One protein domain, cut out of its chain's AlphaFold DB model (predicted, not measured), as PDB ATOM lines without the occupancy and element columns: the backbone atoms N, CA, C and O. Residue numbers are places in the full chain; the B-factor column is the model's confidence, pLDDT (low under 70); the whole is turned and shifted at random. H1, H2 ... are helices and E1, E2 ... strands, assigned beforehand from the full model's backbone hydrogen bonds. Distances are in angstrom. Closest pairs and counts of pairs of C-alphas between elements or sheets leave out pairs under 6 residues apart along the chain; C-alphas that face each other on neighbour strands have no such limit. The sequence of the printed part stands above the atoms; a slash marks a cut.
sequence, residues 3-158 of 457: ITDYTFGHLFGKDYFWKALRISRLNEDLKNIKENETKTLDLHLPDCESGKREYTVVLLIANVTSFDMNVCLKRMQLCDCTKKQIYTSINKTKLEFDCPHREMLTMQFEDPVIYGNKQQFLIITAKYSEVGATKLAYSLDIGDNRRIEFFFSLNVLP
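AT A GLANCE: This is residues 3 to 158 of the 457 residues of an uncharacterized protein of Callosobruchus maculatus (UniProt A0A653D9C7). Two four-stranded sheets make a loose-edged sandwich, partly face to face, that closes at E7 with E4 and E9 and opens like a wedge toward the edge strands E1 and E2. H1 and H2 sit at that open side, while the hairpin E5 and E6, residues 83 to 97, sticks out from the body as an arm. The 156 printed residues run E1 H1 H2 E2 E3 E4 E5 E6 H3 E7 E8 E9 E10, three named helices and ten named strands, of the mixed class. The sheet E1 E3 E8 E7 is antiparallel, the sheet E2 E10 E9 E4 mixed. The whole is compact, with a radius of gyration of the C-alphas of 17.0 A, and flat, spanning 49 by 44 by 24 A.

HOW THE PARTS SIT: E1, residues 3 to 6, is antiparallel to E3, residues 54 to 62, with N 4 and O 58 3.0 A apart. H1, residues 14 to 20, only grazes both sheets; its Ala 20 and His 44 of E2, residues 38 to 44, are the closest C-alphas of the two, 5.1 A apart. H2, residues 23 to 32, lies over E2 at a height over the sheet of 10.0 A and runs along the strands, at 5 degrees on the local plane. E2 is parallel to E10, residues 147 to 157, with N 41 and O 149 2.9 A apart. E3 is antiparallel to E8, residues 119 to 127 (N 57 and O 124, 2.8 A). E4, residues 72 to 76, is antiparallel to E9, residues 132 to 141 (N 74 and O 139, 2.9 A). E5, residues 83 to 89, and E6, residues 92 to 97, form a hairpin, with N 86 and O 94 2.8 A apart. H3, residues 101 to 104, only grazes both sheets. E7, residues 105 to 109, forms a hairpin with E8 (N 106 and O 125, 2.8 A), and E9 one with E10 (N 150 and O 138, 2.8 A). The two sheets form a sandwich, two sheets face to face, their facing parts 9.9 A centre to centre and the strands of the one at 24 degrees to those of the other. The closest C-alphas of E4 and E7 are those of Leu 73 and Gln 108, 7.0 A apart. In H2 every O i to N i+4 pair is within hydrogen-bond range, in H1 2 of 3, and H3 is too short for such a pair.

IN THESE COORDINATES: E1 begins at C-alpha 3, (44.518, 36.925, -7.385). H2 is 14.2 A long, E3 25.7 A, E8 26.5 A, E9 29.8 A and E10 32.1 A; E10 ends at C-alpha 157, (23.416, 49.809, -12.517).

THE WHOLE: The C-alphas of Asp 15 and Asn 91, 52.7 A apart, are the two farthest apart. The printed part has no cut and no long link. Its mean pLDDT is 87.9; residues 85 to 93 and 95 to 98 are under 70.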
ATOM      1  N   ILE A   3      45.973  37.146  -7.344       86.12
ATOM      2  CA  ILE A   3      44.518  36.925  -7.385       86.12
ATOM      3  C   ILE A   3      44.273  35.429  -7.552       86.12
ATOM      4  O   ILE A   3      44.723  34.838  -8.540       86.12
ATOM      5  N   THR A   4      43.549  34.838  -6.604       82.81
ATOM      6  CA  THR A   4      43.300  33.392  -6.574       82.81
ATOM      7  C   THR A   4      41.905  33.003  -7.012       82.81
ATOM      8  O   THR A   4      41.749  31.916  -7.561       82.81
ATOM      9  N   ASP A   5      40.915  33.859  -6.760       81.75
ATOM     10  CA  ASP A   5      39.516  33.575  -7.077       81.75
ATOM     11  C   ASP A   5      38.687  34.863  -7.222       81.75
ATOM     12  O   ASP A   5      39.077  35.910  -6.695       81.75
ATOM     13  N   TYR A   6      37.574  34.794  -7.955       86.25
ATOM     14  CA  TYR A   6      36.607  35.877  -8.128       86.25
ATOM     15  C   TYR A   6      35.259  35.378  -8.682       86.25
ATOM     16  O   TYR A   6      35.214  34.449  -9.483       86.25
ATOM     17  N   THR A   7      34.154  36.046  -8.329       83.94
ATOM     18  CA  THR A   7      32.782  35.610  -8.695       83.94
ATOM     19  C   THR A   7      31.971  36.622  -9.515       83.94
ATOM     20  O   THR A   7      30.774  36.439  -9.732       83.94
ATOM     21  N   PHE A   8      32.620  37.658 -10.057       82.62
ATOM     22  CA  PHE A   8      32.027  38.718 -10.902       82.62
ATOM     23  C   PHE A   8      31.584  38.267 -12.309       82.62
ATOM     24  O   PHE A   8      31.294  39.085 -13.178       82.62
ATOM     25  N   GLY A   9      31.507  36.960 -12.546       76.44
ATOM     26  CA  GLY A   9      31.094  36.391 -13.822       76.44
ATOM     27  C   GLY A   9      32.189  36.401 -14.891       76.44
ATOM     28  O   GLY A   9      33.299  36.888 -14.707       76.44
ATOM     29  N   HIS A  10      31.846  35.815 -16.038       77.75
ATOM     30  CA  HIS A  10      32.786  35.458 -17.103       77.75
ATOM     31  C   HIS A  10      33.391  36.610 -17.922       77.75
ATOM     32  O   HIS A  10      34.296  36.394 -18.726       77.75
ATOM     33  N   LEU A  11      32.906  37.835 -17.733       83.75
ATOM     34  CA  LEU A  11      33.385  38.994 -18.482       83.75
ATOM     35  C   LEU A  11      34.743  39.495 -17.972       83.75
ATOM     36  O   LEU A  11      35.512  40.098 -18.725       83.75
ATOM     37  N   PHE A  12      35.071  39.193 -16.713       85.06
ATOM     38  CA  PHE A  12      36.228  39.741 -16.012       85.06
ATOM     39  C   PHE A  12      37.231  38.649 -15.662       85.06
ATOM     40  O   PHE A  12      37.085  37.953 -14.667       85.06
ATOM     41  N   GLY A  13      38.277  38.517 -16.478       80.25
ATOM     42  CA  GLY A  13      39.384  37.595 -16.224       80.25
ATOM     43  C   GLY A  13      40.346  38.076 -15.131       80.25
ATOM     44  O   GLY A  13      40.297  39.216 -14.659       80.25
ATOM     45  N   LYS A  14      41.323  37.231 -14.780       82.81
ATOM     46  CA  LYS A  14      42.398  37.584 -13.829       82.81
ATOM     47  C   LYS A  14      43.138  38.859 -14.251       82.81
ATOM     48  O   LYS A  14      43.508  39.671 -13.407       82.81
ATOM     49  N   ASP A  15      43.352  39.052 -15.552       82.12
ATOM     50  CA  ASP A  15      44.063  40.213 -16.090       82.12
ATOM     51  C   ASP A  15      43.274  41.525 -15.949       82.12
ATOM     52  O   ASP A  15      43.878  42.603 -15.937       82.12
ATOM     53  N   TYR A  16      41.943  41.447 -15.871       86.56
ATOM     54  CA  TYR A  16      41.091  42.582 -15.551       86.56
ATOM     55  C   TYR A  16      41.319  42.987 -14.096       86.56
ATOM     56  O   TYR A  16      41.788  44.097 -13.841       86.56
ATOM     57  N   PHE A  17      41.089  42.064 -13.158       88.94
ATOM     58  CA  PHE A  17      41.210  42.343 -11.726       88.94
ATOM     59  C   PHE A  17      42.621  42.765 -11.338       88.94
ATOM     60  O   PHE A  17      42.791  43.648 -10.504       88.94
ATOM     61  N   TRP A  18      43.643  42.217 -12.000       88.88
ATOM     62  CA  TRP A  18      45.024  42.622 -11.765       88.88
ATOM     63  C   TRP A  18      45.246  44.120 -12.022       88.88
ATOM     64  O   TRP A  18      45.955  44.785 -11.264       88.88
ATOM     65  N   LYS A  19      44.623  44.662 -13.079       88.00
ATOM     66  CA  LYS A  19      44.680  46.092 -13.416       88.00
ATOM     67  C   LYS A  19      43.740  46.909 -12.535       88.00
ATOM     68  O   LYS A  19      44.162  47.924 -11.989       88.00
ATOM     69  N   ALA A  20      42.493  46.462 -12.400       90.31
ATOM     70  CA  ALA A  20      41.428  47.183 -11.711       90.31
ATOM     71  C   ALA A  20      41.720  47.349 -10.208       90.31
ATOM     72  O   ALA A  20      41.467  48.410  -9.642       90.31
ATOM     73  N   LEU A  21      42.361  46.344  -9.599       92.75
ATOM     74  CA  LEU A  21      42.830  46.365  -8.211       92.75
ATOM     75  C   LEU A  21      44.302  46.794  -8.066       92.75
ATOM     76  O   LEU A  21      44.879  46.679  -6.988       92.75
ATOM     77  N   ARG A  22      44.933  47.264  -9.153       92.25
ATOM     78  CA  ARG A  22      46.317  47.774  -9.182       92.25
ATOM     79  C   ARG A  22      47.331  46.859  -8.475       92.25
ATOM     80  O   ARG A  22      48.236  47.342  -7.795       92.25
ATOM     81  N   ILE A  23      47.228  45.543  -8.677       91.94
ATOM     82  CA  ILE A  23      47.992  44.544  -7.907       91.94
ATOM     83  C   ILE A  23      49.510  44.726  -8.053       91.94
ATOM     84  O   ILE A  23      50.239  44.569  -7.076       91.94
ATOM     85  N   SER A  24      50.009  45.108  -9.236       90.81
ATOM     86  CA  SER A  24      51.439  45.415  -9.415       90.81
ATOM     87  C   SER A  24      51.900  46.566  -8.519       90.81
ATOM     88  O   SER A  24      52.921  46.435  -7.852       90.81
ATOM     89  N   ARG A  25      51.126  47.656  -8.469       92.06
ATOM     90  CA  ARG A  25      51.443  48.828  -7.646       92.06
ATOM     91  C   ARG A  25      51.331  48.495  -6.161       92.06
ATOM     92  O   ARG A  25      52.235  48.817  -5.410       92.06
ATOM     93  N   LEU A  26      50.293  47.765  -5.757       93.25
ATOM     94  CA  LEU A  26      50.143  47.289  -4.381       93.25
ATOM     95  C   LEU A  26      51.325  46.410  -3.941       93.25
ATOM     96  O   LEU A  26      51.820  46.548  -2.829       93.25
ATOM     97  N   ASN A  27      51.815  45.532  -4.819       92.62
ATOM     98  CA  ASN A  27      53.009  44.731  -4.554       92.62
ATOM     99  C   ASN A  27      54.282  45.576  -4.410       92.62
ATOM    100  O   ASN A  27      55.155  45.203  -3.632       92.62
ATOM    101  N   GLU A  28      54.421  46.662  -5.172       93.19
ATOM    102  CA  GLU A  28      55.533  47.608  -5.025       93.19
ATOM    103  C   GLU A  28      55.409  48.424  -3.737       93.19
ATOM    104  O   GLU A  28      56.388  48.537  -3.002       93.19
ATOM    105  N   ASP A  29      54.215  48.930  -3.430       94.12
ATOM    106  CA  ASP A  29      53.939  49.709  -2.224       94.12
ATOM    107  C   ASP A  29      54.203  48.865  -0.968       94.12
ATOM    108  O   ASP A  29      54.976  49.279  -0.114       94.12
ATOM    109  N   LEU A  30      53.691  47.630  -0.894       91.19
ATOM    110  CA  LEU A  30      53.943  46.717   0.234       91.19
ATOM    111  C   LEU A  30      55.430  46.397   0.451       91.19
ATOM    112  O   LEU A  30      55.834  46.129   1.578       91.19
ATOM    113  N   LYS A  31      56.243  46.386  -0.612       90.81
ATOM    114  CA  LYS A  31      57.685  46.107  -0.512       90.81
ATOM    115  C   LYS A  31      58.498  47.315  -0.064       90.81
ATOM    116  O   LYS A  31      59.547  47.133   0.542       90.81
ATOM    117  N   ASN A  32      58.053  48.517  -0.426       93.00
ATOM    118  CA  ASN A  32      58.863  49.730  -0.331       93.00
ATOM    119  C   ASN A  32      58.335  50.748   0.688       93.00
ATOM    120  O   ASN A  32      58.995  51.765   0.898       93.00
ATOM    121  N   ILE A  33      57.163  50.510   1.281       93.62
ATOM    122  CA  ILE A  33      56.558  51.410   2.264       93.62
ATOM    123  C   ILE A  33      57.458  51.561   3.494       93.62
ATOM    124  O   ILE A  33      57.898  50.576   4.097       93.62
ATOM    125  N   LYS A  34      57.747  52.812   3.847       93.44
ATOM    126  CA  LYS A  34      58.605  53.178   4.978       93.44
ATOM    127  C   LYS A  34      57.786  53.395   6.242       93.44
ATOM    128  O   LYS A  34      56.583  53.620   6.187       93.44
ATOM    129  N   GLU A  35      58.459  53.355   7.384       93.00
ATOM    130  CA  GLU A  35      57.863  53.717   8.670       93.00
ATOM    131  C   GLU A  35      57.160  55.083   8.601       93.00
ATOM    132  O   GLU A  35      57.680  56.019   7.985       93.00
ATOM    133  N   ASN A  36      55.981  55.193   9.224       93.94
ATOM    134  CA  ASN A  36      55.133  56.395   9.211       93.94
ATOM    135  C   ASN A  36      54.664  56.863   7.819       93.94
ATOM    136  O   ASN A  36      54.199  57.995   7.670       93.94
ATOM    137  N   GLU A  37      54.770  56.020   6.792       96.00
ATOM    138  CA  GLU A  37      54.285  56.328   5.453       96.00
ATOM    139  C   GLU A  37      52.862  55.797   5.227       96.00
ATOM    140  O   GLU A  37      52.528  54.669   5.599       96.00
ATOM    141  N   THR A  38      52.046  56.596   4.533       96.62
ATOM    142  CA  THR A  38      50.737  56.180   4.021       96.62
ATOM    143  C   THR A  38      50.764  56.152   2.496       96.62
ATOM    144  O   THR A  38      51.088  57.150   1.847       96.62
ATOM    145  N   LYS A  39      50.387  55.018   1.905       97.12
ATOM    146  CA  LYS A  39      50.171  54.870   0.458       97.12
ATOM    147  C   LYS A  39      48.681  54.805   0.153       97.12
ATOM    148  O   LYS A  39      47.927  54.188   0.895       97.12
ATOM    149  N   THR A  40      48.261  55.392  -0.965       96.56
ATOM    150  CA  THR A  40      46.856  55.405  -1.396       96.56
ATOM    151  C   THR A  40      46.673  54.702  -2.738       96.56
ATOM    152  O   THR A  40      47.494  54.826  -3.658       96.56
ATOM    153  N   LEU A  41      45.575  53.955  -2.862       94.81
ATOM    154  CA  LEU A  41      45.224  53.203  -4.060       94.81
ATOM    155  C   LEU A  41      43.745  53.374  -4.410       94.81
ATOM    156  O   LEU A  41      42.878  52.876  -3.700       94.81
ATOM    157  N   ASP A  42      43.462  53.999  -5.554       93.56
ATOM    158  CA  ASP A  42      42.135  53.927  -6.173       93.56
ATOM    159  C   ASP A  42      41.966  52.596  -6.911       93.56
ATOM    160  O   ASP A  42      42.743  52.261  -7.815       93.56
ATOM    161  N   LEU A  43      40.949  51.850  -6.501       93.62
ATOM    162  CA  LEU A  43      40.576  50.538  -6.997       93.62
ATOM    163  C   LEU A  43      39.192  50.625  -7.639       93.62
ATOM    164  O   LEU A  43      38.305  51.313  -7.136       93.62
ATOM    165  N   HIS A  44      38.984  49.887  -8.721       91.56
ATOM    166  CA  HIS A  44      37.700  49.849  -9.418       91.56
ATOM    167  C   HIS A  44      37.173  48.418  -9.439       91.56
ATOM    168  O   HIS A  44      37.909  47.493  -9.787       91.56
ATOM    169  N   LEU A  45      35.912  48.235  -9.054       93.12
ATOM    170  CA  LEU A  45      35.200  46.973  -9.248       93.12
ATOM    171  C   LEU A  45      34.304  47.067 -10.493       93.12
ATOM    172  O   LEU A  45      33.947  48.179 -10.884       93.12
ATOM    173  N   PRO A  46      33.964  45.931 -11.130       93.06
ATOM    174  CA  PRO A  46      33.051  45.923 -12.263       93.06
ATOM    175  C   PRO A  46      31.677  46.499 -11.941       93.06
ATOM    176  O   PRO A  46      31.097  46.187 -10.909       93.06
ATOM    177  N   ASP A  47      31.111  47.242 -12.879       92.88
ATOM    178  CA  ASP A  47      29.725  47.678 -12.840       92.88
ATOM    179  C   ASP A  47      28.805  46.449 -12.873       92.88
ATOM    180  O   ASP A  47      28.965  45.574 -13.728       92.88
ATOM    181  N   CYS A  48      27.838  46.378 -11.959       91.62
ATOM    182  CA  CYS A  48      26.854  45.295 -11.909       91.62
ATOM    183  C   CYS A  48      25.451  45.863 -11.687       91.62
ATOM    184  O   CYS A  48      25.287  46.884 -11.014       91.62
ATOM    185  N   GLU A  49      24.436  45.188 -12.226       90.62
ATOM    186  CA  GLU A  49      23.041  45.498 -11.911       90.62
ATOM    187  C   GLU A  49      22.738  45.330 -10.425       90.62
ATOM    188  O   GLU A  49      23.305  44.473  -9.737       90.62
ATOM    189  N   SER A  50      21.799  46.140  -9.940       91.56
ATOM    190  CA  SER A  50      21.391  46.075  -8.548       91.56
ATOM    191  C   SER A  50      20.854  44.690  -8.193       91.56
ATOM    192  O   SER A  50      20.166  44.024  -8.974       91.56
ATOM    193  N   GLY A  51      21.161  44.190  -7.002       86.75
ATOM    194  CA  GLY A  51      20.726  42.858  -6.613       86.75
ATOM    195  C   GLY A  51      21.227  42.389  -5.263       86.75
ATOM    196  O   GLY A  51      22.045  43.021  -4.606       86.75
ATOM    197  N   LYS A  52      20.705  41.226  -4.862       84.50
ATOM    198  CA  LYS A  52      21.054  40.563  -3.599       84.50
ATOM    199  C   LYS A  52      22.317  39.703  -3.698       84.50
ATOM    200  O   LYS A  52      22.797  39.220  -2.679       84.50
ATOM    201  N   ARG A  53      22.820  39.469  -4.914       85.50
ATOM    202  CA  ARG A  53      24.007  38.647  -5.148       85.50
ATOM    203  C   ARG A  53      25.235  39.346  -4.575       85.50
ATOM    204  O   ARG A  53      25.458  40.529  -4.825       85.50
ATOM    205  N   GLU A  54      26.030  38.585  -3.840       89.56
ATOM    206  CA  GLU A  54      27.352  39.008  -3.401       89.56
ATOM    207  C   GLU A  54      28.391  38.588  -4.438       89.56
ATOM    208  O   GLU A  54      28.323  37.493  -5.006       89.56
ATOM    209  N   TYR A  55      29.362  39.460  -4.668       91.31
ATOM    210  CA  TYR A  55      30.489  39.204  -5.548       91.31
ATOM    211  C   TYR A  55      31.773  39.285  -4.750       91.31
ATOM    212  O   TYR A  55      31.942  40.168  -3.918       91.31
ATOM    213  N   THR A  56      32.697  38.381  -5.009       91.19
ATOM    214  CA  THR A  56      33.928  38.246  -4.242       91.19
ATOM    215  C   THR A  56      35.138  38.353  -5.152       91.19
ATOM    216  O   THR A  56      35.100  37.936  -6.309       91.19
ATOM    217  N   VAL A  57      36.221  38.922  -4.626       92.00
ATOM    218  CA  VAL A  57      37.583  38.756  -5.140       92.00
ATOM    219  C   VAL A  57      38.455  38.297  -3.984       92.00
ATOM    220  O   VAL A  57      38.442  38.899  -2.910       92.00
ATOM    221  N   VAL A  58      39.227  37.239  -4.205       91.19
ATOM    222  CA  VAL A  58      40.127  36.676  -3.202       91.19
ATOM    223  C   VAL A  58      41.564  36.918  -3.626       91.19
ATOM    224  O   VAL A  58      42.011  36.484  -4.695       91.19
ATOM    225  N   LEU A  59      42.289  37.623  -2.764       91.81
ATOM    226  CA  LEU A  59      43.697  37.936  -2.924       91.81
ATOM    227  C   LEU A  59      44.524  37.035  -2.007       91.81
ATOM    228  O   LEU A  59      44.229  36.904  -0.824       91.81
ATOM    229  N   LEU A  60      45.595  36.449  -2.534       90.44
ATOM    230  CA  LEU A  60      46.598  35.734  -1.752       90.44
ATOM    231  C   LEU A  60      47.728  36.687  -1.390       90.44
ATOM    232  O   LEU A  60      48.450  37.180  -2.260       90.44
ATOM    233  N   ILE A  61      47.908  36.918  -0.100       90.56
ATOM    234  CA  ILE A  61      48.966  37.746   0.473       90.56
ATOM    235  C   ILE A  61      50.036  36.819   1.028       90.56
ATOM    236  O   ILE A  61      49.722  35.769   1.577       90.56
ATOM    237  N   ALA A  62      51.302  37.190   0.866       90.44
ATOM    238  CA  ALA A  62      52.424  36.458   1.432       90.44
ATOM    239  C   ALA A  62      53.215  37.399   2.333       90.44
ATOM    240  O   ALA A  62      53.633  38.465   1.872       90.44
ATOM    241  N   ASN A  63      53.434  36.991   3.581       91.44
ATOM    242  CA  ASN A  63      54.440  37.613   4.421       91.44
ATOM    243  C   ASN A  63      55.793  36.999   4.045       91.44
ATOM    244  O   ASN A  63      56.034  35.817   4.271       91.44
ATOM    245  N   VAL A  64      56.646  37.796   3.404       90.06
ATOM    246  CA  VAL A  64      57.983  37.374   2.950       90.06
ATOM    247  C   VAL A  64      59.063  37.587   4.010       90.06
ATOM    248  O   VAL A  64      60.236  37.341   3.748       90.06
ATOM    249  N   THR A  65      58.683  38.090   5.185       89.38
ATOM    250  CA  THR A  65      59.586  38.268   6.320       89.38
ATOM    251  C   THR A  65      59.627  37.002   7.172       89.38
ATOM    252  O   THR A  65      58.767  36.125   7.069       89.38
ATOM    253  N   SER A  66      60.643  36.902   8.024       92.12
ATOM    254  CA  SER A  66      60.822  35.781   8.949       92.12
ATOM    255  C   SER A  66      59.974  35.874  10.219       92.12
ATOM    256  O   SER A  66      59.964  34.914  10.984       92.12
ATOM    257  N   PHE A  67      59.285  36.991  10.455       91.56
ATOM    258  CA  PHE A  67      58.533  37.258  11.679       91.56
ATOM    259  C   PHE A  67      57.044  37.452  11.395       91.56
ATOM    260  O   PHE A  67      56.638  37.731  10.266       91.56
ATOM    261  N   ASP A  68      56.230  37.299  12.432       92.81
ATOM    262  CA  ASP A  68      54.778  37.402  12.332       92.81
ATOM    263  C   ASP A  68      54.334  38.864  12.247       92.81
ATOM    264  O   ASP A  68      54.851  39.733  12.950       92.81
ATOM    265  N   MET A  69      53.365  39.136  11.375       90.12
ATOM    266  CA  MET A  69      52.869  40.485  11.129       90.12
ATOM    267  C   MET A  69      51.410  40.598  11.562       90.12
ATOM    268  O   MET A  69      50.534  39.957  10.980       90.12
ATOM    269  N   ASN A  70      51.150  41.441  12.561       90.88
ATOM    270  CA  ASN A  70      49.793  41.817  12.945       90.88
ATOM    271  C   ASN A  70      49.263  42.834  11.939       90.88
ATOM    272  O   ASN A  70      49.824  43.921  11.800       90.88
ATOM    273  N   VAL A  71      48.180  42.490  11.250       91.69
ATOM    274  CA  VAL A  71      47.523  43.384  10.301       91.69
ATOM    275  C   VAL A  71      46.208  43.884  10.871       91.69
ATOM    276  O   VAL A  71      45.386  43.119  11.371       91.69
ATOM    277  N   CYS A  72      45.985  45.192  10.783       92.69
ATOM    278  CA  CYS A  72      44.732  45.798  11.204       92.69
ATOM    279  C   CYS A  72      44.042  46.439  10.009       92.69
ATOM    280  O   CYS A  72      44.518  47.422   9.447       92.69
ATOM    281  N   LEU A  73      42.891  45.891   9.634       94.56
ATOM    282  CA  LEU A  73      42.080  46.416   8.550       94.56
ATOM    283  C   LEU A  73      40.869  47.153   9.122       94.56
ATOM    284  O   LEU A  73      40.019  46.560   9.787       94.56
ATOM    285  N   LYS A  74      40.782  48.457   8.859       93.12
ATOM    286  CA  LYS A  74      39.703  49.321   9.347       93.12
ATOM    287  C   LYS A  74      38.973  49.961   8.183       93.12
ATOM    288  O   LYS A  74      39.587  50.513   7.279       93.12
ATOM    289  N   ARG A  75      37.647  49.938   8.230       91.75
ATOM    290  CA  ARG A  75      36.827  50.696   7.288       91.75
ATOM    291  C   ARG A  75      36.917  52.192   7.594       91.75
ATOM    292  O   ARG A  75      36.811  52.589   8.752       91.75
ATOM    293  N   MET A  76      37.037  53.006   6.552       92.00
ATOM    294  CA  MET A  76      36.980  54.464   6.625       92.00
ATOM    295  C   MET A  76      35.581  54.939   6.212       92.00
ATOM    296  O   MET A  76      35.026  54.487   5.207       92.00
ATOM    297  N   GLN A  77      34.984  55.833   6.999       86.12
ATOM    298  CA  GLN A  77      33.699  56.438   6.660       86.12
ATOM    299  C   GLN A  77      33.927  57.595   5.682       86.12
ATOM    300  O   GLN A  77      34.599  58.560   6.023       86.12
ATOM    301  N   LEU A  78      33.358  57.483   4.480       88.00
ATOM    302  CA  LEU A  78      33.360  58.542   3.458       88.00
ATOM    303  C   LEU A  78      31.974  59.163   3.223       88.00
ATOM    304  O   LEU A  78      31.847  60.066   2.409       88.00
ATOM    305  N   CYS A  79      30.935  58.638   3.873       81.50
ATOM    306  CA  CYS A  79      29.554  59.085   3.702       81.50
ATOM    307  C   CYS A  79      29.072  59.846   4.938       81.50
ATOM    308  O   CYS A  79      29.471  59.527   6.062       81.50
ATOM    309  N   ASP A  80      28.124  60.754   4.732       80.62
ATOM    310  CA  ASP A  80      27.551  61.597   5.788       80.62
ATOM    311  C   ASP A  80      26.403  60.913   6.559       80.62
ATOM    312  O   ASP A  80      25.637  61.560   7.272       80.62
ATOM    313  N   CYS A  81      26.256  59.588   6.433       80.38
ATOM    314  CA  CYS A  81      25.201  58.840   7.114       80.38
ATOM    315  C   CYS A  81      25.333  58.947   8.644       80.38
ATOM    316  O   CYS A  81      26.383  58.664   9.230       80.38
ATOM    317  N   THR A  82      24.233  59.313   9.302       72.31
ATOM    318  CA  THR A  82      24.166  59.518  10.752       72.31
ATOM    319  C   THR A  82      24.062  58.200  11.524       72.31
ATOM    320  O   THR A  82      23.449  57.238  11.066       72.31
ATOM    321  N   LYS A  83      24.613  58.161  12.742       76.19
ATOM    322  CA  LYS A  83      24.433  57.030  13.666       76.19
ATOM    323  C   LYS A  83      22.990  56.995  14.179       76.19
ATOM    324  O   LYS A  83      22.468  58.033  14.576       76.19
ATOM    325  N   LYS A  84      22.382  55.810  14.237       73.75
ATOM    326  CA  LYS A  84      21.100  55.577  14.912       73.75
ATOM    327  C   LYS A  84      21.321  54.824  16.219       73.75
ATOM    328  O   LYS A  84      22.240  54.017  16.352       73.75
ATOM    329  N   GLN A  85      20.486  55.115  17.208       68.31
ATOM    330  CA  GLN A  85      20.506  54.429  18.493       68.31
ATOM    331  C   GLN A  85      19.733  53.114  18.364       68.31
ATOM    332  O   GLN A  85      18.535  53.122  18.094       68.31
ATOM    333  N   ILE A  86      20.425  51.989  18.530       68.31
ATOM    334  CA  ILE A  86      19.839  50.647  18.505       68.31
ATOM    335  C   ILE A  86      19.793  50.107  19.936       68.31
ATOM    336  O   ILE A  86      20.772  50.195  20.685       68.31
ATOM    337  N   TYR A  87      18.651  49.542  20.325       65.50
ATOM    338  CA  TYR A  87      18.482  48.847  21.601       65.50
ATOM    339  C   TYR A  87      19.024  47.422  21.467       65.50
ATOM    340  O   TYR A  87      18.530  46.629  20.675       65.50
ATOM    341  N   THR A  88      20.062  47.103  22.235       64.56
ATOM    342  CA  THR A  88      20.668  45.757  22.283       64.56
ATOM    343  C   THR A  88      20.101  44.914  23.429       64.56
ATOM    344  O   THR A  88      20.165  43.690  23.377       64.56
ATOM    345  N   SER A  89      19.513  45.549  24.449       61.69
ATOM    346  CA  SER A  89      18.680  44.921  25.483       61.69
ATOM    347  C   SER A  89      17.835  45.977  26.212       61.69
ATOM    348  O   SER A  89      17.999  47.170  25.951       61.69
ATOM    349  N   ILE A  90      16.979  45.546  27.154       63.72
ATOM    350  CA  ILE A  90      16.029  46.386  27.921       63.72
ATOM    351  C   ILE A  90      16.684  47.661  28.497       63.72
ATOM    352  O   ILE A  90      16.025  48.689  28.553       63.72
ATOM    353  N   ASN A  91      17.986  47.635  28.829       59.62
ATOM    354  CA  ASN A  91      18.725  48.790  29.367       59.62
ATOM    355  C   ASN A  91      20.060  49.098  28.649       59.62
ATOM    356  O   ASN A  91      20.891  49.827  29.190       59.62
ATOM    357  N   LYS A  92      20.322  48.550  27.452       54.69
ATOM    358  CA  LYS A  92      21.557  48.847  26.694       54.69
ATOM    359  C   LYS A  92      21.234  49.414  25.323       54.69
ATOM    360  O   LYS A  92      20.724  48.708  24.453       54.69
ATOM    361  N   THR A  93      21.608  50.670  25.107       59.69
ATOM    362  CA  THR A  93      21.588  51.291  23.783       59.69
ATOM    363  C   THR A  93      23.002  51.396  23.233       59.69
ATOM    364  O   THR A  93      23.954  51.666  23.964       59.69
ATOM    365  N   LYS A  94      23.153  51.155  21.933       74.19
ATOM    366  CA  LYS A  94      24.402  51.350  21.203       74.19
ATOM    367  C   LYS A  94      24.118  52.251  20.013       74.19
ATOM    368  O   LYS A  94      23.139  52.053  19.302       74.19
ATOM    369  N   LEU A  95      24.976  53.241  19.796       65.00
ATOM    370  CA  LEU A  95      24.958  54.016  18.561       65.00
ATOM    371  C   LEU A  95      25.622  53.181  17.469       65.00
ATOM    372  O   LEU A  95      26.824  52.915  17.526       65.00
ATOM    373  N   GLU A  96      24.835  52.758  16.490       69.06
ATOM    374  CA  GLU A  96      25.308  52.022  15.327       69.06
ATOM    375  C   GLU A  96      25.073  52.847  14.064       69.06
ATOM    376  O   GLU A  96      24.130  53.630  13.958       69.06
ATOM    377  N   PHE A  97      25.991  52.732  13.110       64.88
ATOM    378  CA  PHE A  97      25.827  53.364  11.812       64.88
ATOM    379  C   PHE A  97      24.740  52.629  11.035       64.88
ATOM    380  O   PHE A  97      24.975  51.513  10.574       64.88
ATOM    381  N   ASP A  98      23.591  53.279  10.869       69.56
ATOM    382  CA  ASP A  98      22.566  52.855   9.922       69.56
ATOM    383  C   ASP A  98      22.908  53.436   8.548       69.56
ATOM    384  O   ASP A  98      22.423  54.492   8.140       69.56
ATOM    385  N   CYS A  99      23.885  52.811   7.895       76.31
ATOM    386  CA  CYS A  99      24.392  53.239   6.603       76.31
ATOM    387  C   CYS A  99      24.275  52.075   5.614       76.31
ATOM    388  O   CYS A  99      25.025  51.106   5.769       76.31
ATOM    389  N   PRO A 100      23.426  52.165   4.573       79.81
ATOM    390  CA  PRO A 100      23.272  51.085   3.592       79.81
ATOM    391  C   PRO A 100      24.584  50.802   2.849       79.81
ATOM    392  O   PRO A 100      24.924  49.652   2.571       79.81
ATOM    393  N   HIS A 101      25.424  51.827   2.657       83.69
ATOM    394  CA  HIS A 101      26.755  51.666   2.072       83.69
ATOM    395  C   HIS A 101      27.673  50.757   2.905       83.69
ATOM    396  O   HIS A 101      28.679  50.263   2.386       83.69
ATOM    397  N   ARG A 102      27.377  50.531   4.200       82.44
ATOM    398  CA  ARG A 102      28.161  49.646   5.075       82.44
ATOM    399  C   ARG A 102      28.206  48.216   4.554       82.44
ATOM    400  O   ARG A 102      29.256  47.585   4.596       82.44
ATOM    401  N   GLU A 103      27.104  47.745   4.001       84.94
ATOM    402  CA  GLU A 103      26.977  46.363   3.550       84.94
ATOM    403  C   GLU A 103      27.402  46.169   2.090       84.94
ATOM    404  O   GLU A 103      27.618  45.037   1.663       84.94
ATOM    405  N   MET A 104      27.590  47.264   1.344       91.25
ATOM    406  CA  MET A 104      27.976  47.236  -0.072       91.25
ATOM    407  C   MET A 104      29.394  46.728  -0.324       91.25
ATOM    408  O   MET A 104      29.686  46.249  -1.415       91.25
ATOM    409  N   LEU A 105      30.297  46.852   0.647       94.31
ATOM    410  CA  LEU A 105      31.655  46.337   0.523       94.31
ATOM    411  C   LEU A 105      32.186  45.928   1.890       94.31
ATOM    412  O   LEU A 105      32.174  46.725   2.833       94.31
ATOM    413  N   THR A 106      32.706  44.711   1.961       94.19
ATOM    414  CA  THR A 106      33.496  44.218   3.079       94.19
ATOM    415  C   THR A 106      34.851  43.742   2.581       94.19
ATOM    416  O   THR A 106      35.010  43.269   1.458       94.19
ATOM    417  N   MET A 107      35.862  43.923   3.417       94.94
ATOM    418  CA  MET A 107      37.226  43.499   3.150       94.94
ATOM    419  C   MET A 107      37.751  42.918   4.456       94.94
ATOM    420  O   MET A 107      37.608  43.557   5.500       94.94
ATOM    421  N   GLN A 108      38.280  41.697   4.417       93.62
ATOM    422  CA  GLN A 108      38.689  40.983   5.626       93.62
ATOM    423  C   GLN A 108      39.787  39.956   5.361       93.62
ATOM    424  O   GLN A 108      39.837  39.335   4.298       93.62
ATOM    425  N   PHE A 109      40.640  39.764   6.360       91.88
ATOM    426  CA  PHE A 109      41.562  38.637   6.444       91.88
ATOM    427  C   PHE A 109      40.878  37.456   7.135       91.88
ATOM    428  O   PHE A 109      39.944  37.648   7.912       91.88
ATOM    429  N   GLU A 110      41.361  36.240   6.890       85.81
ATOM    430  CA  GLU A 110      40.909  35.056   7.642       85.81
ATOM    431  C   GLU A 110      41.374  35.056   9.112       85.81
ATOM    432  O   GLU A 110      40.731  34.457   9.965       85.81
ATOM    433  N   ASP A 111      42.484  35.732   9.393       86.94
ATOM    434  CA  ASP A 111      43.216  35.794  10.662       86.94
ATOM    435  C   ASP A 111      43.883  37.187  10.743       86.94
ATOM    436  O   ASP A 111      44.413  37.662   9.732       86.94
ATOM    437  N   PRO A 112      43.844  37.896  11.879       86.94
ATOM    438  CA  PRO A 112      44.562  39.161  12.048       86.94
ATOM    439  C   PRO A 112      46.099  39.043  11.982       86.94
ATOM    440  O   PRO A 112      46.769  40.075  11.911       86.94
ATOM    441  N   VAL A 113      46.671  37.835  12.004       91.25
ATOM    442  CA  VAL A 113      48.121  37.602  11.952       91.25
ATOM    443  C   VAL A 113      48.529  36.910  10.654       91.25
ATOM    444  O   VAL A 113      48.087  35.803  10.349       91.25
ATOM    445  N   ILE A 114      49.462  37.525   9.921       91.94
ATOM    446  CA  ILE A 114      50.141  36.881   8.793       91.94
ATOM    447  C   ILE A 114      51.483  36.335   9.278       91.94
ATOM    448  O   ILE A 114      52.467  37.074   9.382       91.94
ATOM    449  N   TYR A 115      51.533  35.035   9.559       92.94
ATOM    450  CA  TYR A 115      52.746  34.376  10.049       92.94
ATOM    451  C   TYR A 115      53.935  34.509   9.083       92.94
ATOM    452  O   TYR A 115      53.764  34.519   7.857       92.94
ATOM    453  N   GLY A 116      55.146  34.571   9.638       92.88
ATOM    454  CA  GLY A 116      56.391  34.688   8.876       92.88
ATOM    455  C   GLY A 116      56.537  33.588   7.818       92.88
ATOM    456  O   GLY A 116      56.294  32.407   8.075       92.88
ATOM    457  N   ASN A 117      56.925  33.966   6.599       91.50
ATOM    458  CA  ASN A 117      57.030  33.079   5.431       91.50
ATOM    459  C   ASN A 117      55.742  32.297   5.086       91.50
ATOM    460  O   ASN A 117      55.796  31.289   4.371       91.50
ATOM    461  N   LYS A 118      54.574  32.723   5.583       91.81
ATOM    462  CA  LYS A 118      53.275  32.115   5.265       91.81
ATOM    463  C   LYS A 118      52.451  32.994   4.333       91.81
ATOM    464  O   LYS A 118      52.771  34.143   4.026       91.81
ATOM    465  N   GLN A 119      51.387  32.383   3.823       90.56
ATOM    466  CA  GLN A 119      50.431  33.014   2.931       90.56
ATOM    467  C   GLN A 119      49.041  32.967   3.543       90.56
ATOM    468  O   GLN A 119      48.711  31.999   4.226       90.56
ATOM    469  N   GLN A 120      48.226  33.956   3.208       90.62
ATOM    470  CA  GLN A 120      46.875  34.095   3.721       90.62
ATOM    471  C   GLN A 120      45.958  34.766   2.700       90.62
ATOM    472  O   GLN A 120      46.426  35.498   1.824       90.62
ATOM    473  N   PHE A 121      44.656  34.519   2.814       91.69
ATOM    474  CA  PHE A 121      43.651  35.153   1.979       91.69
ATOM    475  C   PHE A 121      43.145  36.474   2.561       91.69
ATOM    476  O   PHE A 121      42.850  36.598   3.750       91.69
ATOM    477  N   LEU A 122      43.002  37.442   1.665       93.06
ATOM    478  CA  LEU A 122      42.257  38.673   1.849       93.06
ATOM    479  C   LEU A 122      41.044  38.615   0.929       93.06
ATOM    480  O   LEU A 122      41.176  38.516  -0.292       93.06
ATOM    481  N   ILE A 123      39.867  38.653   1.535       93.62
ATOM    482  CA  ILE A 123      38.589  38.484   0.858       93.62
ATOM    483  C   ILE A 123      37.941  39.857   0.749       93.62
ATOM    484  O   ILE A 123      37.730  40.526   1.760       93.62
ATOM    485  N   ILE A 124      37.642  40.267  -0.479       95.38
ATOM    486  CA  ILE A 124      36.863  41.463  -0.792       95.38
ATOM    487  C   ILE A 124      35.492  40.982  -1.250       95.38
ATOM    488  O   ILE A 124      35.414  40.273  -2.251       95.38
ATOM    489  N   THR A 125      34.430  41.371  -0.553       94.88
ATOM    490  CA  THR A 125      33.044  41.055  -0.913       94.88
ATOM    491  C   THR A 125      32.301  42.344  -1.224       94.88
ATOM    492  O   THR A 125      32.311  43.267  -0.420       94.88
ATOM    493  N   ALA A 126      31.644  42.409  -2.376       94.94
ATOM    494  CA  ALA A 126      30.852  43.536  -2.836       94.94
ATOM    495  C   ALA A 126      29.380  43.140  -3.004       94.94
ATOM    496  O   ALA A 126      29.072  42.068  -3.529       94.94
ATOM    497  N   LYS A 127      28.477  44.038  -2.610       93.44
ATOM    498  CA  LYS A 127      27.033  43.949  -2.837       93.44
ATOM    499  C   LYS A 127      26.566  45.190  -3.580       93.44
ATOM    500  O   LYS A 127      26.861  46.314  -3.182       93.44
ATOM    501  N   TYR A 128      25.807  44.972  -4.642       92.12
ATOM    502  CA  TYR A 128      25.306  46.027  -5.516       92.12
ATOM    503  C   TYR A 128      23.871  46.375  -5.104       92.12
ATOM    504  O   TYR A 128      22.925  46.079  -5.823       92.12
ATOM    505  N   SER A 129      23.684  46.915  -3.896       88.62
ATOM    506  CA  SER A 129      22.346  47.182  -3.341       88.62
ATOM    507  C   SER A 129      21.793  48.566  -3.697       88.62
ATOM    508  O   SER A 129      20.612  48.674  -4.009       88.62
ATOM    509  N   GLU A 130      22.637  49.600  -3.701       88.06
ATOM    510  CA  GLU A 130      22.230  51.001  -3.895       88.06
ATOM    511  C   GLU A 130      22.647  51.513  -5.274       88.06
ATOM    512  O   GLU A 130      23.840  51.571  -5.562       88.06
ATOM    513  N   VAL A 131      21.680  51.882  -6.123       91.94
ATOM    514  CA  VAL A 131      21.924  52.351  -7.502       91.94
ATOM    515  C   VAL A 131      22.780  53.619  -7.519       91.94
ATOM    516  O   VAL A 131      22.534  54.560  -6.768       91.94
ATOM    517  N   GLY A 132      23.745  53.669  -8.439       91.06
ATOM    518  CA  GLY A 132      24.629  54.812  -8.651       91.06
ATOM    519  C   GLY A 132      26.089  54.542  -8.291       91.06
ATOM    520  O   GLY A 132      26.491  53.433  -7.928       91.06
ATOM    521  N   ALA A 133      26.905  55.586  -8.428       91.31
ATOM    522  CA  ALA A 133      28.328  55.530  -8.135       91.31
ATOM    523  C   ALA A 133      28.581  55.765  -6.640       91.31
ATOM    524  O   ALA A 133      28.215  56.802  -6.094       91.31
ATOM    525  N   THR A 134      29.267  54.824  -5.993       91.81
ATOM    526  CA  THR A 134      29.632  54.890  -4.575       91.81
ATOM    527  C   THR A 134      31.142  54.728  -4.416       91.81
ATOM    528  O   THR A 134      31.758  53.861  -5.043       91.81
ATOM    529  N   LYS A 135      31.753  55.545  -3.547       92.88
ATOM    530  CA  LYS A 135      33.160  55.406  -3.145       92.88
ATOM    531  C   LYS A 135      33.244  54.915  -1.701       92.88
ATOM    532  O   LYS A 135      32.636  55.497  -0.807       92.88
ATOM    533  N   LEU A 136      33.996  53.843  -1.471       94.19
ATOM    534  CA  LEU A 136      34.184  53.207  -0.163       94.19
ATOM    535  C   LEU A 136      35.672  53.090   0.145       94.19
ATOM    536  O   LEU A 136      36.465  52.920  -0.777       94.19
ATOM    537  N   ALA A 137      36.065  53.172   1.418       95.56
ATOM    538  CA  ALA A 137      37.478  53.117   1.774       95.56
ATOM    539  C   ALA A 137      37.809  52.217   2.963       95.56
ATOM    540  O   ALA A 137      37.010  52.028   3.884       95.56
ATOM    541  N   TYR A 138      39.022  51.672   2.919       96.44
ATOM    542  CA  TYR A 138      39.624  50.822   3.938       96.44
ATOM    543  C   TYR A 138      41.073  51.242   4.173       96.44
ATOM    544  O   TYR A 138      41.804  51.475   3.220       96.44
ATOM    545  N   SER A 139      41.502  51.276   5.429       96.56
ATOM    546  CA  SER A 139      42.890  51.472   5.835       96.56
ATOM    547  C   SER A 139      43.439  50.158   6.368       96.56
ATOM    548  O   SER A 139      42.911  49.611   7.339       96.56
ATOM    549  N   LEU A 140      44.508  49.670   5.752       95.38
ATOM    550  CA  LEU A 140      45.308  48.552   6.231       95.38
ATOM    551  C   LEU A 140      46.547  49.086   6.941       95.38
ATOM    552  O   LEU A 140      47.381  49.729   6.311       95.38
ATOM    553  N   ASP A 141      46.664  48.794   8.226       94.19
ATOM    554  CA  ASP A 141      47.868  49.000   9.027       94.19
ATOM    555  C   ASP A 141      48.658  47.687   9.082       94.19
ATOM    556  O   ASP A 141      48.089  46.638   9.405       94.19
ATOM    557  N   ILE A 142      49.941  47.740   8.726       90.81
ATOM    558  CA  ILE A 142      50.853  46.583   8.716       90.81
ATOM    559  C   ILE A 142      51.961  46.690   9.779       90.81
ATOM    560  O   ILE A 142      52.961  45.978   9.695       90.81
ATOM    561  N   GLY A 143      51.798  47.575  10.770       87.94
ATOM    562  CA  GLY A 143      52.764  47.817  11.842       87.94
ATOM    563  C   GLY A 143      53.680  49.013  11.577       87.94
ATOM    564  O   GLY A 143      53.858  49.452  10.440       87.94
ATOM    565  N   ASP A 144      54.264  49.564  12.644       88.56
ATOM    566  CA  ASP A 144      55.137  50.754  12.622       88.56
ATOM    567  C   ASP A 144      54.521  51.942  11.862       88.56
ATOM    568  O   ASP A 144      55.177  52.669  11.109       88.56
ATOM    569  N   ASN A 145      53.202  52.091  12.017       88.44
ATOM    570  CA  ASN A 145      52.406  53.142  11.394       88.44
ATOM    571  C   ASN A 145      52.510  53.175   9.851       88.44
ATOM    572  O   ASN A 145      52.294  54.214   9.229       88.44
ATOM    573  N   ARG A 146      52.831  52.033   9.229       94.19
ATOM    574  CA  ARG A 146      52.798  51.831   7.776       94.19
ATOM    575  C   ARG A 146      51.365  51.554   7.352       94.19
ATOM    576  O   ARG A 146      50.786  50.544   7.759       94.19
ATOM    577  N   ARG A 147      50.792  52.431   6.528       95.81
ATOM    578  CA  ARG A 147      49.381  52.331   6.131       95.81
ATOM    579  C   ARG A 147      49.188  52.272   4.627       95.81
ATOM    580  O   ARG A 147      49.820  53.000   3.866       95.81
ATOM    581  N   ILE A 148      48.253  51.433   4.199       96.31
ATOM    582  CA  ILE A 148      47.747  51.415   2.828       96.31
ATOM    583  C   ILE A 148      46.255  51.718   2.863       96.31
ATOM    584  O   ILE A 148      45.470  50.960   3.429       96.31
ATOM    585  N   GLU A 149      45.867  52.822   2.239       97.38
ATOM    586  CA  GLU A 149      44.479  53.232   2.087       97.38
ATOM    587  C   GLU A 149      43.955  52.807   0.715       97.38
ATOM    588  O   GLU A 149      44.463  53.204  -0.338       97.38
ATOM    589  N   PHE A 150      42.914  51.988   0.733       96.94
ATOM    590  CA  PHE A 150      42.205  51.511  -0.439       96.94
ATOM    591  C   PHE A 150      40.943  52.333  -0.637       96.94
ATOM    592  O   PHE A 150      40.118  52.428   0.268       96.94
ATOM    593  N   PHE A 151      40.762  52.861  -1.840       96.25
ATOM    594  CA  PHE A 151      39.585  53.606  -2.255       96.25
ATOM    595  C   PHE A 151      38.876  52.851  -3.376       96.25
ATOM    596  O   PHE A 151      39.296  52.898  -4.526       96.25
ATOM    597  N   PHE A 152      37.797  52.156  -3.048       94.81
ATOM    598  CA  PHE A 152      37.005  51.373  -3.987       94.81
ATOM    599  C   PHE A 152      35.924  52.231  -4.638       94.81
ATOM    600  O   PHE A 152      35.104  52.834  -3.947       94.81
ATOM    601  N   SER A 153      35.890  52.243  -5.965       93.50
ATOM    602  CA  SER A 153      34.765  52.741  -6.754       93.50
ATOM    603  C   SER A 153      33.878  51.577  -7.180       93.50
ATOM    604  O   SER A 153      34.352  50.645  -7.833       93.50
ATOM    605  N   LEU A 154      32.600  51.658  -6.814       92.38
ATOM    606  CA  LEU A 154      31.543  50.747  -7.237       92.38
ATOM    607  C   LEU A 154      30.502  51.553  -8.006       92.38
ATOM    608  O   LEU A 154      30.131  52.644  -7.574       92.38
ATOM    609  N   ASN A 155      30.020  51.018  -9.120       92.56
ATOM    610  CA  ASN A 155      28.914  51.602  -9.862       92.56
ATOM    611  C   ASN A 155      27.795  50.569  -9.976       92.56
ATOM    612  O   ASN A 155      27.967  49.515 -10.590       92.56
ATOM    613  N   VAL A 156      26.666  50.857  -9.338       93.81
ATOM    614  CA  VAL A 156      25.502  49.975  -9.340       93.81
ATOM    615  C   VAL A 156      24.545  50.426 -10.430       93.81
ATOM    616  O   VAL A 156      24.049  51.554 -10.410       93.81
ATOM    617  N   LEU A 157      24.289  49.538 -11.385       92.50
ATOM    618  CA  LEU A 157      23.416  49.809 -12.517       92.50
ATOM    619  C   LEU A 157      21.954  49.528 -12.132       92.50
ATOM    620  O   LEU A 157      21.677  48.571 -11.402       92.50
ATOM    621  N   PRO A 158      20.997  50.342 -12.600       91.44
ATOM    622  CA  PRO A 158      19.584  50.017 -12.468       91.44
ATOM    623  C   PRO A 158      19.249  48.741 -13.253       91.44
ATOM    624  O   PRO A 158      19.840  48.478 -14.297       91.44
TER     625      PRO A 158